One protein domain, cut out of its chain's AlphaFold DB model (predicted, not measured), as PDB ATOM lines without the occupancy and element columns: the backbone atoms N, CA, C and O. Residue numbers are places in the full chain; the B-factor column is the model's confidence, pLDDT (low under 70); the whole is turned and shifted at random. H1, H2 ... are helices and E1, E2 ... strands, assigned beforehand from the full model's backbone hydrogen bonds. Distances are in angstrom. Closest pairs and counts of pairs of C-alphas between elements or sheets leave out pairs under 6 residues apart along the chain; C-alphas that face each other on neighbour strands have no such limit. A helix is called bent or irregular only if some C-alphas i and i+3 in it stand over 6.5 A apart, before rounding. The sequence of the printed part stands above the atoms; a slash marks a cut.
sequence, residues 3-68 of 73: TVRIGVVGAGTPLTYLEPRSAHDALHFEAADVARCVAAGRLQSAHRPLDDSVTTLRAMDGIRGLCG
ATOM      1  N   THR A   3      29.004  22.084  72.956       57.03
ATOM      2  CA  THR A   3      29.316  22.928  71.800       57.03
ATOM      3  C   THR A   3      28.008  23.453  71.226       57.03
ATOM      4  O   THR A   3      27.186  22.661  70.763       57.03
ATOM      5  N   VAL A   4      27.800  24.769  71.267       64.81
ATOM      6  CA  VAL A   4      26.650  25.412  70.622       64.81
ATOM      7  C   VAL A   4      27.112  25.941  69.270       64.81
ATOM      8  O   VAL A   4      28.023  26.764  69.184       64.81
ATOM      9  N   ARG A   5      26.502  25.435  68.194       62.59
ATOM     10  CA  ARG A   5      26.779  25.887  66.829       62.59
ATOM     11  C   ARG A   5      25.684  26.854  66.410       62.59
ATOM     12  O   ARG A   5      24.549  26.433  66.204       62.59
ATOM     13  N   ILE A   6      26.020  28.136  66.302       66.69
ATOM     14  CA  ILE A   6      25.077  29.142  65.812       66.69
ATOM     15  C   ILE A   6      25.121  29.084  64.283       66.69
ATOM     16  O   ILE A   6      26.134  29.409  63.663       66.69
ATOM     17  N   GLY A   7      24.049  28.570  63.679       56.44
ATOM     18  CA  GLY A   7      23.908  28.520  62.225       56.44
ATOM     19  C   GLY A   7      23.676  29.916  61.648       56.44
ATOM     20  O   GLY A   7      22.927  30.704  62.219       56.44
ATOM     21  N   VAL A   8      24.302  30.214  60.510       60.41
ATOM     22  CA  VAL A   8      24.033  31.422  59.718       60.41
ATOM     23  C   VAL A   8      22.986  31.086  58.655       60.41
ATOM     24  O   VAL A   8      23.069  30.042  58.012       60.41
ATOM     25  N   VAL A   9      22.017  31.976  58.434       58.50
ATOM     26  CA  VAL A   9      21.169  31.950  57.233       58.50
ATOM     27  C   VAL A   9      21.949  32.661  56.112       58.50
ATOM     28  O   VAL A   9      21.901  33.882  56.019       58.50
ATOM     29  N   GLY A  10      22.752  31.927  55.323       67.44
ATOM     30  CA  GLY A  10      23.539  32.471  54.194       67.44
ATOM     31  C   GLY A  10      24.982  31.942  54.076       67.44
ATOM     32  O   GLY A  10      25.390  31.061  54.827       67.44
ATOM     33  N   ALA A  11      25.773  32.492  53.141       72.12
ATOM     34  CA  ALA A  11      27.153  32.073  52.819       72.12
ATOM     35  C   ALA A  11      28.230  32.530  53.838       72.12
ATOM     36  O   ALA A  11      29.375  32.787  53.471       72.12
ATOM     37  N   GLY A  12      27.866  32.680  55.113       73.69
ATOM     38  CA  GLY A  12      28.794  33.075  56.177       73.69
ATOM     39  C   GLY A  12      29.497  31.879  56.821       73.69
ATOM     40  O   GLY A  12      28.934  30.788  56.918       73.69
ATOM     41  N   THR A  13      30.726  32.079  57.306       79.19
ATOM     42  CA  THR A  13      31.436  31.081  58.120       79.19
ATOM     43  C   THR A  13      30.701  30.875  59.456       79.19
ATOM     44  O   THR A  13      30.373  31.860  60.118       79.19
ATOM     45  N   PRO A  14      30.430  29.627  59.885       73.69
ATOM     46  CA  PRO A  14      29.728  29.365  61.138       73.69
ATOM     47  C   PRO A  14      30.560  29.785  62.357       73.69
ATOM     48  O   PRO A  14      31.739  29.444  62.462       73.69
ATOM     49  N   LEU A  15      29.924  30.470  63.312       79.50
ATOM     50  CA  LEU A  15      30.530  30.808  64.600       79.50
ATOM     51  C   LEU A  15      30.366  29.630  65.575       79.50
ATOM     52  O   LEU A  15      29.271  29.084  65.737       79.50
ATOM     53  N   THR A  16      31.455  29.256  66.250       80.06
ATOM     54  CA  THR A  16      31.430  28.264  67.333       80.06
ATOM     55  C   THR A  16      31.661  28.962  68.665       80.06
ATOM     56  O   THR A  16      32.698  29.594  68.850       80.06
ATOM     57  N   TYR A  17      30.714  28.822  69.595       81.69
ATOM     58  CA  TYR A  17      30.860  29.286  70.973       81.69
ATOM     59  C   TYR A  17      30.938  28.083  71.916       81.69
ATOM     60  O   TYR A  17      30.082  27.192  71.897       81.69
ATOM     61  N   LEU A  18      31.996  28.047  72.726       79.75
ATOM     62  CA  LEU A  18      32.181  27.052  73.775       79.75
ATOM     63  C   LEU A  18      31.743  27.666  75.098       79.75
ATOM     64  O   LEU A  18      32.480  28.440  75.701       79.75
ATOM     65  N   GLU A  19      30.548  27.304  75.550       78.38
ATOM     66  CA  GLU A  19      30.061  27.747  76.848       78.38
ATOM     67  C   GLU A  19      30.755  26.956  77.977       78.38
ATOM     68  O   GLU A  19      30.725  25.710  77.972       78.38
ATOM     69  N   PRO A  20      31.391  27.636  78.951       79.62
ATOM     70  CA  PRO A  20      31.906  26.986  80.150       79.62
ATOM     71  C   PRO A  20      30.776  26.309  80.932       79.62
ATOM     72  O   PRO A  20      29.663  26.819  81.013       79.62
ATOM     73  N   ARG A  21      31.056  25.164  81.564       71.38
ATOM     74  CA  ARG A  21      30.112  24.589  82.532       71.38
ATOM     75  C   ARG A  21      30.182  25.429  83.807       71.38
ATOM     76  O   ARG A  21      31.107  25.226  84.585       71.38
ATOM     77  N   SER A  22      29.241  26.340  84.019       71.88
ATOM     78  CA  SER A  22      29.066  26.988  85.319       71.88
ATOM     79  C   SER A  22      28.370  26.007  86.264       71.88
ATOM     80  O   SER A  22      27.303  25.467  85.961       71.88
ATOM     81  N   ALA A  23      29.004  25.706  87.396       67.50
ATOM     82  CA  ALA A  23      28.532  24.701  88.347       67.50
ATOM     83  C   ALA A  23      27.522  25.311  89.327       67.50
ATOM     84  O   ALA A  23      27.636  25.133  90.534       67.50
ATOM     85  N   HIS A  24      26.537  26.045  88.798       77.69
ATOM     86  CA  HIS A  24      25.586  26.835  89.587       77.69
ATOM     87  C   HIS A  24      26.211  28.012  90.350       77.69
ATOM     88  O   HIS A  24      25.618  28.516  91.305       77.69
ATOM     89  N   ASP A  25      27.365  28.503  89.892       82.44
ATOM     90  CA  ASP A  25      28.142  29.547  90.571       82.44
ATOM     91  C   ASP A  25      27.351  30.832  90.838       82.44
ATOM     92  O   ASP A  25      27.720  31.580  91.727       82.44
ATOM     93  N   ALA A  26      26.254  31.092  90.121       87.69
ATOM     94  CA  ALA A  26      25.425  32.285  90.292       87.69
ATOM     95  C   ALA A  26      24.232  32.117  91.259       87.69
ATOM     96  O   ALA A  26      23.631  33.120  91.639       87.69
ATOM     97  N   LEU A  27      23.882  30.900  91.701       90.19
ATOM     98  CA  LEU A  27      22.688  30.687  92.544       90.19
ATOM     99  C   LEU A  27      22.763  31.411  93.897       90.19
ATOM    100  O   LEU A  27      21.739  31.721  94.504       90.19
ATOM    101  N   HIS A  28      23.969  31.731  94.370       92.50
ATOM    102  CA  HIS A  28      24.147  32.500  95.599       92.50
ATOM    103  C   HIS A  28      23.514  33.902  95.522       92.50
ATOM    104  O   HIS A  28      23.104  34.434  96.553       92.50
ATOM    105  N   PHE A  29      23.378  34.491  94.327       94.19
ATOM    106  CA  PHE A  29      22.689  35.771  94.158       94.19
ATOM    107  C   PHE A  29      21.190  35.658  94.451       94.19
ATOM    108  O   PHE A  29      20.634  36.536  95.112       94.19
ATOM    109  N   GLU A  30      20.555  34.564  94.022       94.94
ATOM    110  CA  GLU A  30      19.145  34.285  94.314       94.94
ATOM    111  C   GLU A  30      18.943  34.041  95.813       94.94
ATOM    112  O   GLU A  30      18.062  34.642  96.431       94.94
ATOM    113  N   ALA A  31      19.817  33.240  96.433       95.75
ATOM    114  CA  ALA A  31      19.780  32.996  97.875       95.75
ATOM    115  C   ALA A  31      19.930  34.297  98.685       95.75
ATOM    116  O   ALA A  31      19.187  34.532  99.641       95.75
ATOM    117  N   ALA A  32      20.852  35.177  98.278       96.94
ATOM    118  CA  ALA A  32      21.035  36.483  98.901       96.94
ATOM    119  C   ALA A  32      19.801  37.386  98.730       96.94
ATOM    120  O   ALA A  32      19.451  38.125  99.653       96.94
ATOM    121  N   ASP A  33      19.123  37.337  97.581       96.94
ATOM    122  CA  ASP A  33      17.897  38.106  97.354       96.94
ATOM    123  C   ASP A  33      16.745  37.648  98.255       96.94
ATOM    124  O   ASP A  33      16.092  38.478  98.895       96.94
ATOM    125  N   VAL A  34      16.556  36.332  98.386       97.19
ATOM    126  CA  VAL A  34      15.559  35.749  99.295       97.19
ATOM    127  C   VAL A  34      15.859  36.138 100.741       97.19
ATOM    128  O   VAL A  34      14.966  36.626 101.435       97.19
ATOM    129  N   ALA A  35      17.115  36.017 101.181       98.00
ATOM    130  CA  ALA A  35      17.520  36.414 102.528       98.00
ATOM    131  C   ALA A  35      17.202  37.894 102.812       98.00
ATOM    132  O   ALA A  35      16.643  38.215 103.861       98.00
ATOM    133  N   ARG A  36      17.476  38.797 101.857       97.69
ATOM    134  CA  ARG A  36      17.127  40.224 101.974       97.69
ATOM    135  C   ARG A  36      15.620  40.465 102.034       97.69
ATOM    136  O   ARG A  36      15.186  41.366 102.747       97.69
ATOM    137  N   CYS A  37      14.822  39.714 101.277       98.25
ATOM    138  CA  CYS A  37      13.365  39.841 101.308       98.25
ATOM    139  C   CYS A  37      12.793  39.400 102.653       98.25
ATOM    140  O   CYS A  37      12.039  40.161 103.259       98.25
ATOM    141  N   VAL A  38      13.220  38.239 103.152       98.12
ATOM    142  CA  VAL A  38      12.790  37.704 104.450       98.12
ATOM    143  C   VAL A  38      13.193  38.639 105.588       98.12
ATOM    144  O   VAL A  38      12.350  38.993 106.409       98.12
ATOM    145  N   ALA A  39      14.443  39.114 105.604       98.50
ATOM    146  CA  ALA A  39      14.916  40.060 106.616       98.50
ATOM    147  C   ALA A  39      14.118  41.378 106.623       98.50
ATOM    148  O   ALA A  39      13.962  42.003 107.667       98.50
ATOM    149  N   ALA A  40      13.591  41.788 105.467       98.19
ATOM    150  CA  ALA A  40      12.758  42.977 105.316       98.19
ATOM    151  C   ALA A  40      11.248  42.708 105.478       98.19
ATOM    152  O   ALA A  40      10.448  43.596 105.185       98.19
ATOM    153  N   GLY A  41      10.836  41.498 105.877       98.44
ATOM    154  CA  GLY A  41       9.424  41.133 106.037       98.44
ATOM    155  C   GLY A  41       8.624  41.101 104.729       98.44
ATOM    156  O   GLY A  41       7.398  41.193 104.753       98.44
ATOM    157  N   ARG A  42       9.293  40.998 103.575       98.31
ATOM    158  CA  ARG A  42       8.630  40.894 102.271       98.31
ATOM    159  C   ARG A  42       8.280  39.446 101.956       98.31
ATOM    160  O   ARG A  42       9.051  38.534 102.236       98.31
ATOM    161  N   LEU A  43       7.149  39.261 101.281       97.44
ATOM    162  CA  LEU A  43       6.666  37.946 100.844       97.44
ATOM    163  C   LEU A  43       7.134  37.551  99.436       97.44
ATOM    164  O   LEU A  43       6.874  36.440  98.990       97.44
ATOM    165  N   GLN A  44       7.800  38.458  98.720       97.56
ATOM    166  CA  GLN A  44       8.253  38.235  97.348       97.56
ATOM    167  C   GLN A  44       9.475  39.091  97.004       97.56
ATOM    168  O   GLN A  44       9.761  40.090  97.675       97.56
ATOM    169  N   SER A  45      10.177  38.693  95.940       96.94
ATOM    170  CA  SER A  45      11.263  39.474  95.349       96.94
ATOM    171  C   SER A  45      10.708  40.668  94.574       96.94
ATOM    172  O   SER A  45       9.687  40.563  93.901       96.94
ATOM    173  N   ALA A  46      11.414  41.799  94.630       94.38
ATOM    174  CA  ALA A  46      11.124  42.946  93.770       94.38
ATOM    175  C   ALA A  46      11.571  42.703  92.316       94.38
ATOM    176  O   ALA A  46      10.987  43.264  91.397       94.38
ATOM    177  N   HIS A  47      12.593  41.863  92.111       93.94
ATOM    178  CA  HIS A  47      13.110  41.525  90.782       93.94
ATOM    179  C   HIS A  47      12.275  40.440  90.096       93.94
ATOM    180  O   HIS A  47      12.237  40.373  88.870       93.94
ATOM    181  N   ARG A  48      11.621  39.579  90.886       93.81
ATOM    182  CA  ARG A  48      10.713  38.545  90.386       93.81
ATOM    183  C   ARG A  48       9.451  38.462  91.253       93.81
ATOM    184  O   ARG A  48       9.387  37.622  92.155       93.81
ATOM    185  N   PRO A  49       8.456  39.325  90.994       96.44
ATOM    186  CA  PRO A  49       7.150  39.230  91.630       96.44
ATOM    187  C   PRO A  49       6.455  37.887  91.357       96.44
ATOM    188  O   PRO A  49       6.750  37.176  90.386       96.44
ATOM    189  N   LEU A  50       5.494  37.538  92.212       97.31
ATOM    190  CA  LEU A  50       4.714  36.306  92.072       97.31
ATOM    191  C   LEU A  50       3.875  36.302  90.789       97.31
ATOM    192  O   LEU A  50       3.848  35.288  90.093       97.31
ATOM    193  N   ASP A  51       3.264  37.431  90.432       98.06
ATOM    194  CA  ASP A  51       2.427  37.547  89.229       98.06
ATOM    195  C   ASP A  51       3.216  37.264  87.942       98.06
ATOM    196  O   ASP A  51       2.739  36.545  87.058       98.06
ATOM    197  N   ASP A  52       4.468  37.721  87.862       97.81
ATOM    198  CA  ASP A  52       5.360  37.430  86.732       97.81
ATOM    199  C   ASP A  52       5.751  35.948  86.686       97.81
ATOM    200  O   ASP A  52       5.888  35.339  85.616       97.81
ATOM    201  N   SER A  53       5.920  35.336  87.859       96.88
ATOM    202  CA  SER A  53       6.193  33.902  87.976       96.88
ATOM    203  C   SER A  53       5.001  33.082  87.479       96.88
ATOM    204  O   SER A  53       5.174  32.195  86.643       96.88
ATOM    205  N   VAL A  54       3.782  33.431  87.900       98.19
ATOM    206  CA  VAL A  54       2.545  32.794  87.426       98.19
ATOM    207  C   VAL A  54       2.362  33.011  85.926       98.19
ATOM    208  O   VAL A  54       2.069  32.055  85.215       98.19
ATOM    209  N   THR A  55       2.604  34.220  85.420       98.31
ATOM    210  CA  THR A  55       2.550  34.522  83.980       98.31
ATOM    211  C   THR A  55       3.473  33.605  83.181       98.31
ATOM    212  O   THR A  55       3.061  33.011  82.184       98.31
ATOM    213  N   THR A  56       4.703  33.411  83.665       97.88
ATOM    214  CA  THR A  56       5.661  32.481  83.052       97.88
ATOM    215  C   THR A  56       5.120  31.047  83.056       97.88
ATOM    216  O   THR A  56       5.163  30.369  82.030       97.88
ATOM    217  N   LEU A  57       4.578  30.582  84.186       97.88
ATOM    218  CA  LEU A  57       4.025  29.229  84.315       97.88
ATOM    219  C   LEU A  57       2.826  29.005  83.385       97.88
ATOM    220  O   LEU A  57       2.748  27.966  82.736       97.88
ATOM    221  N   ARG A  58       1.943  29.999  83.231       98.31
ATOM    222  CA  ARG A  58       0.820  29.940  82.281       98.31
ATOM    223  C   ARG A  58       1.290  29.840  80.832       98.31
ATOM    224  O   ARG A  58       0.711  29.080  80.060       98.31
ATOM    225  N   ALA A  59       2.349  30.559  80.467       98.31
ATOM    226  CA  ALA A  59       2.942  30.436  79.138       98.31
ATOM    227  C   ALA A  59       3.510  29.025  78.904       98.31
ATOM    228  O   ALA A  59       3.268  28.429  77.854       98.31
ATOM    229  N   MET A  60       4.207  28.461  79.897       98.31
ATOM    230  CA  MET A  60       4.727  27.092  79.824       98.31
ATOM    231  C   MET A  60       3.606  26.052  79.727       98.31
ATOM    232  O   MET A  60       3.725  25.118  78.939       98.31
ATOM    233  N   ASP A  61       2.498  26.235  80.451       97.62
ATOM    234  CA  ASP A  61       1.302  25.394  80.322       97.62
ATOM    235  C   ASP A  61       0.728  25.428  78.897       97.62
ATOM    236  O   ASP A  61       0.387  24.381  78.344       97.62
ATOM    237  N   GLY A  62       0.664  26.613  78.281       97.88
ATOM    238  CA  GLY A  62       0.219  26.769  76.894       97.88
ATOM    239  C   GLY A  62       1.126  26.038  75.902       97.88
ATOM    240  O   GLY A  62       0.644  25.265  75.075       97.88
ATOM    241  N   ILE A  63       2.447  26.219  76.023       98.38
ATOM    242  CA  ILE A  63       3.445  25.519  75.193       98.38
ATOM    243  C   ILE A  63       3.307  24.007  75.361       98.38
ATOM    244  O   ILE A  63       3.266  23.268  74.380       98.38
ATOM    245  N   ARG A  64       3.185  23.548  76.607       97.75
ATOM    246  CA  ARG A  64       3.010  22.138  76.939       97.75
ATOM    247  C   ARG A  64       1.788  21.544  76.226       97.75
ATOM    248  O   ARG A  64       1.902  20.470  75.638       97.75
ATOM    249  N   GLY A  65       0.662  22.263  76.226       97.50
ATOM    250  CA  GLY A  65      -0.553  21.871  75.512       97.50
ATOM    251  C   GLY A  65      -0.351  21.753  73.999       97.50
ATOM    252  O   GLY A  65      -0.758  20.756  73.407       97.50
ATOM    253  N   LEU A  66       0.346  22.711  73.380       98.25
ATOM    254  CA  LEU A  66       0.679  22.669  71.947       98.25
ATOM    255  C   LEU A  66       1.607  21.500  71.587       98.25
ATOM    256  O   LEU A  66       1.515  20.952  70.491       98.25
ATOM    257  N   CYS A  67       2.487  21.102  72.505       98.25
ATOM    258  CA  CYS A  67       3.388  19.967  72.326       98.25
ATOM    259  C   CYS A  67       2.751  18.605  72.657       98.25
ATOM    260  O   CYS A  67       3.426  17.589  72.516       98.25
ATOM    261  N   GLY A  68       1.494  18.560  73.119       97.56
ATOM    262  CA  GLY A  68       0.838  17.312  73.529       97.56
ATOM    263  C   GLY A  68       1.454  16.665  74.775       97.56
ATOM    264  O   GLY A  68       1.338  15.456  74.964       97.56
TER     265      GLY A  68
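AT A GLANCE: This is residues 3 to 68 of the 73 residues of an uncharacterized protein of Streptomyces diastatochromogenes (UniProt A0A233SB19). An open, spread-out hook with no packed core: a small two-stranded hairpin, E1 and E2, lies at one end, a stretched link leads from it to helix H1, and after a looping link helix H2 folds back as a free arm. H1 and H2 form a wide, open V whose arms stay apart from each other. The printed part has 66 residues, with two named strands and two named helices in the order E1, E2, H1, H2, and the sheet, in the order E1 - E2, is antiparallel. The class is mixed, helices and strands. The whole is extended, with a radius of gyration of the C-alphas of 19.0 A, and only just elongated, spanning 56 by 33 by 18 A.

IN THESE COORDINATES: Strand E1 holds residues 3 to 6, and its first C-alpha, that of Thr 3, is at (29.316, 22.928, 71.800). Strand E2 follows as residues 15 to 19, 12.6 A from first to last C-alpha. Helix H1 runs over residues 27 to 39 and is 18.6 A long from first to last C-alpha, beginning with C-alpha 27 at (22.688, 30.687, 92.544). Helix H2, the longest helix with 17 residues, covers residues 50 to 66 and measures 24.6 A, ending with C-alpha 66 at (0.679, 22.669, 71.947).

HOW THE PARTS SIT: E1 and E2 are antiparallel neighbours and form a hairpin, with 144 degrees between their N-to-C directions. The C-alphas of Arg 5 and Thr 16 face each other at 5.2 A, and those of Thr 3 and Leu 18 at 5.4 A. Across the pair, N 4 and O 17 are within hydrogen-bond range at 3.4 A, as are N 17 and O 4 at 3.4 A. E1 is apart from H1. H2 is apart from E1, from E2 and from H1, with no C-alpha of one within 8 A of the other in each of these pairs. In H1 and H2 every O i to N i+4 pair is within hydrogen-bond range, and neither helix is bent.

THE WHOLE: The two C-alphas farthest apart are those of Ala 11 and Gly 41, at 56.8 A, and the C-alphas of Thr 3 and Gly 68 are 29.1 A apart. The printed part has no cut. The three links, of 8, 7 and 10 residues, are short but not tight. Residues 8 to 13 stand free, as do residues 21 to 29, of which 27 to 29 belong to H1, and residues 48 to 68, of which 50 to 66 belong to H2. The mean pLDDT of the printed part is 88.0; residues 3 to 10 and residue 23 are under 70.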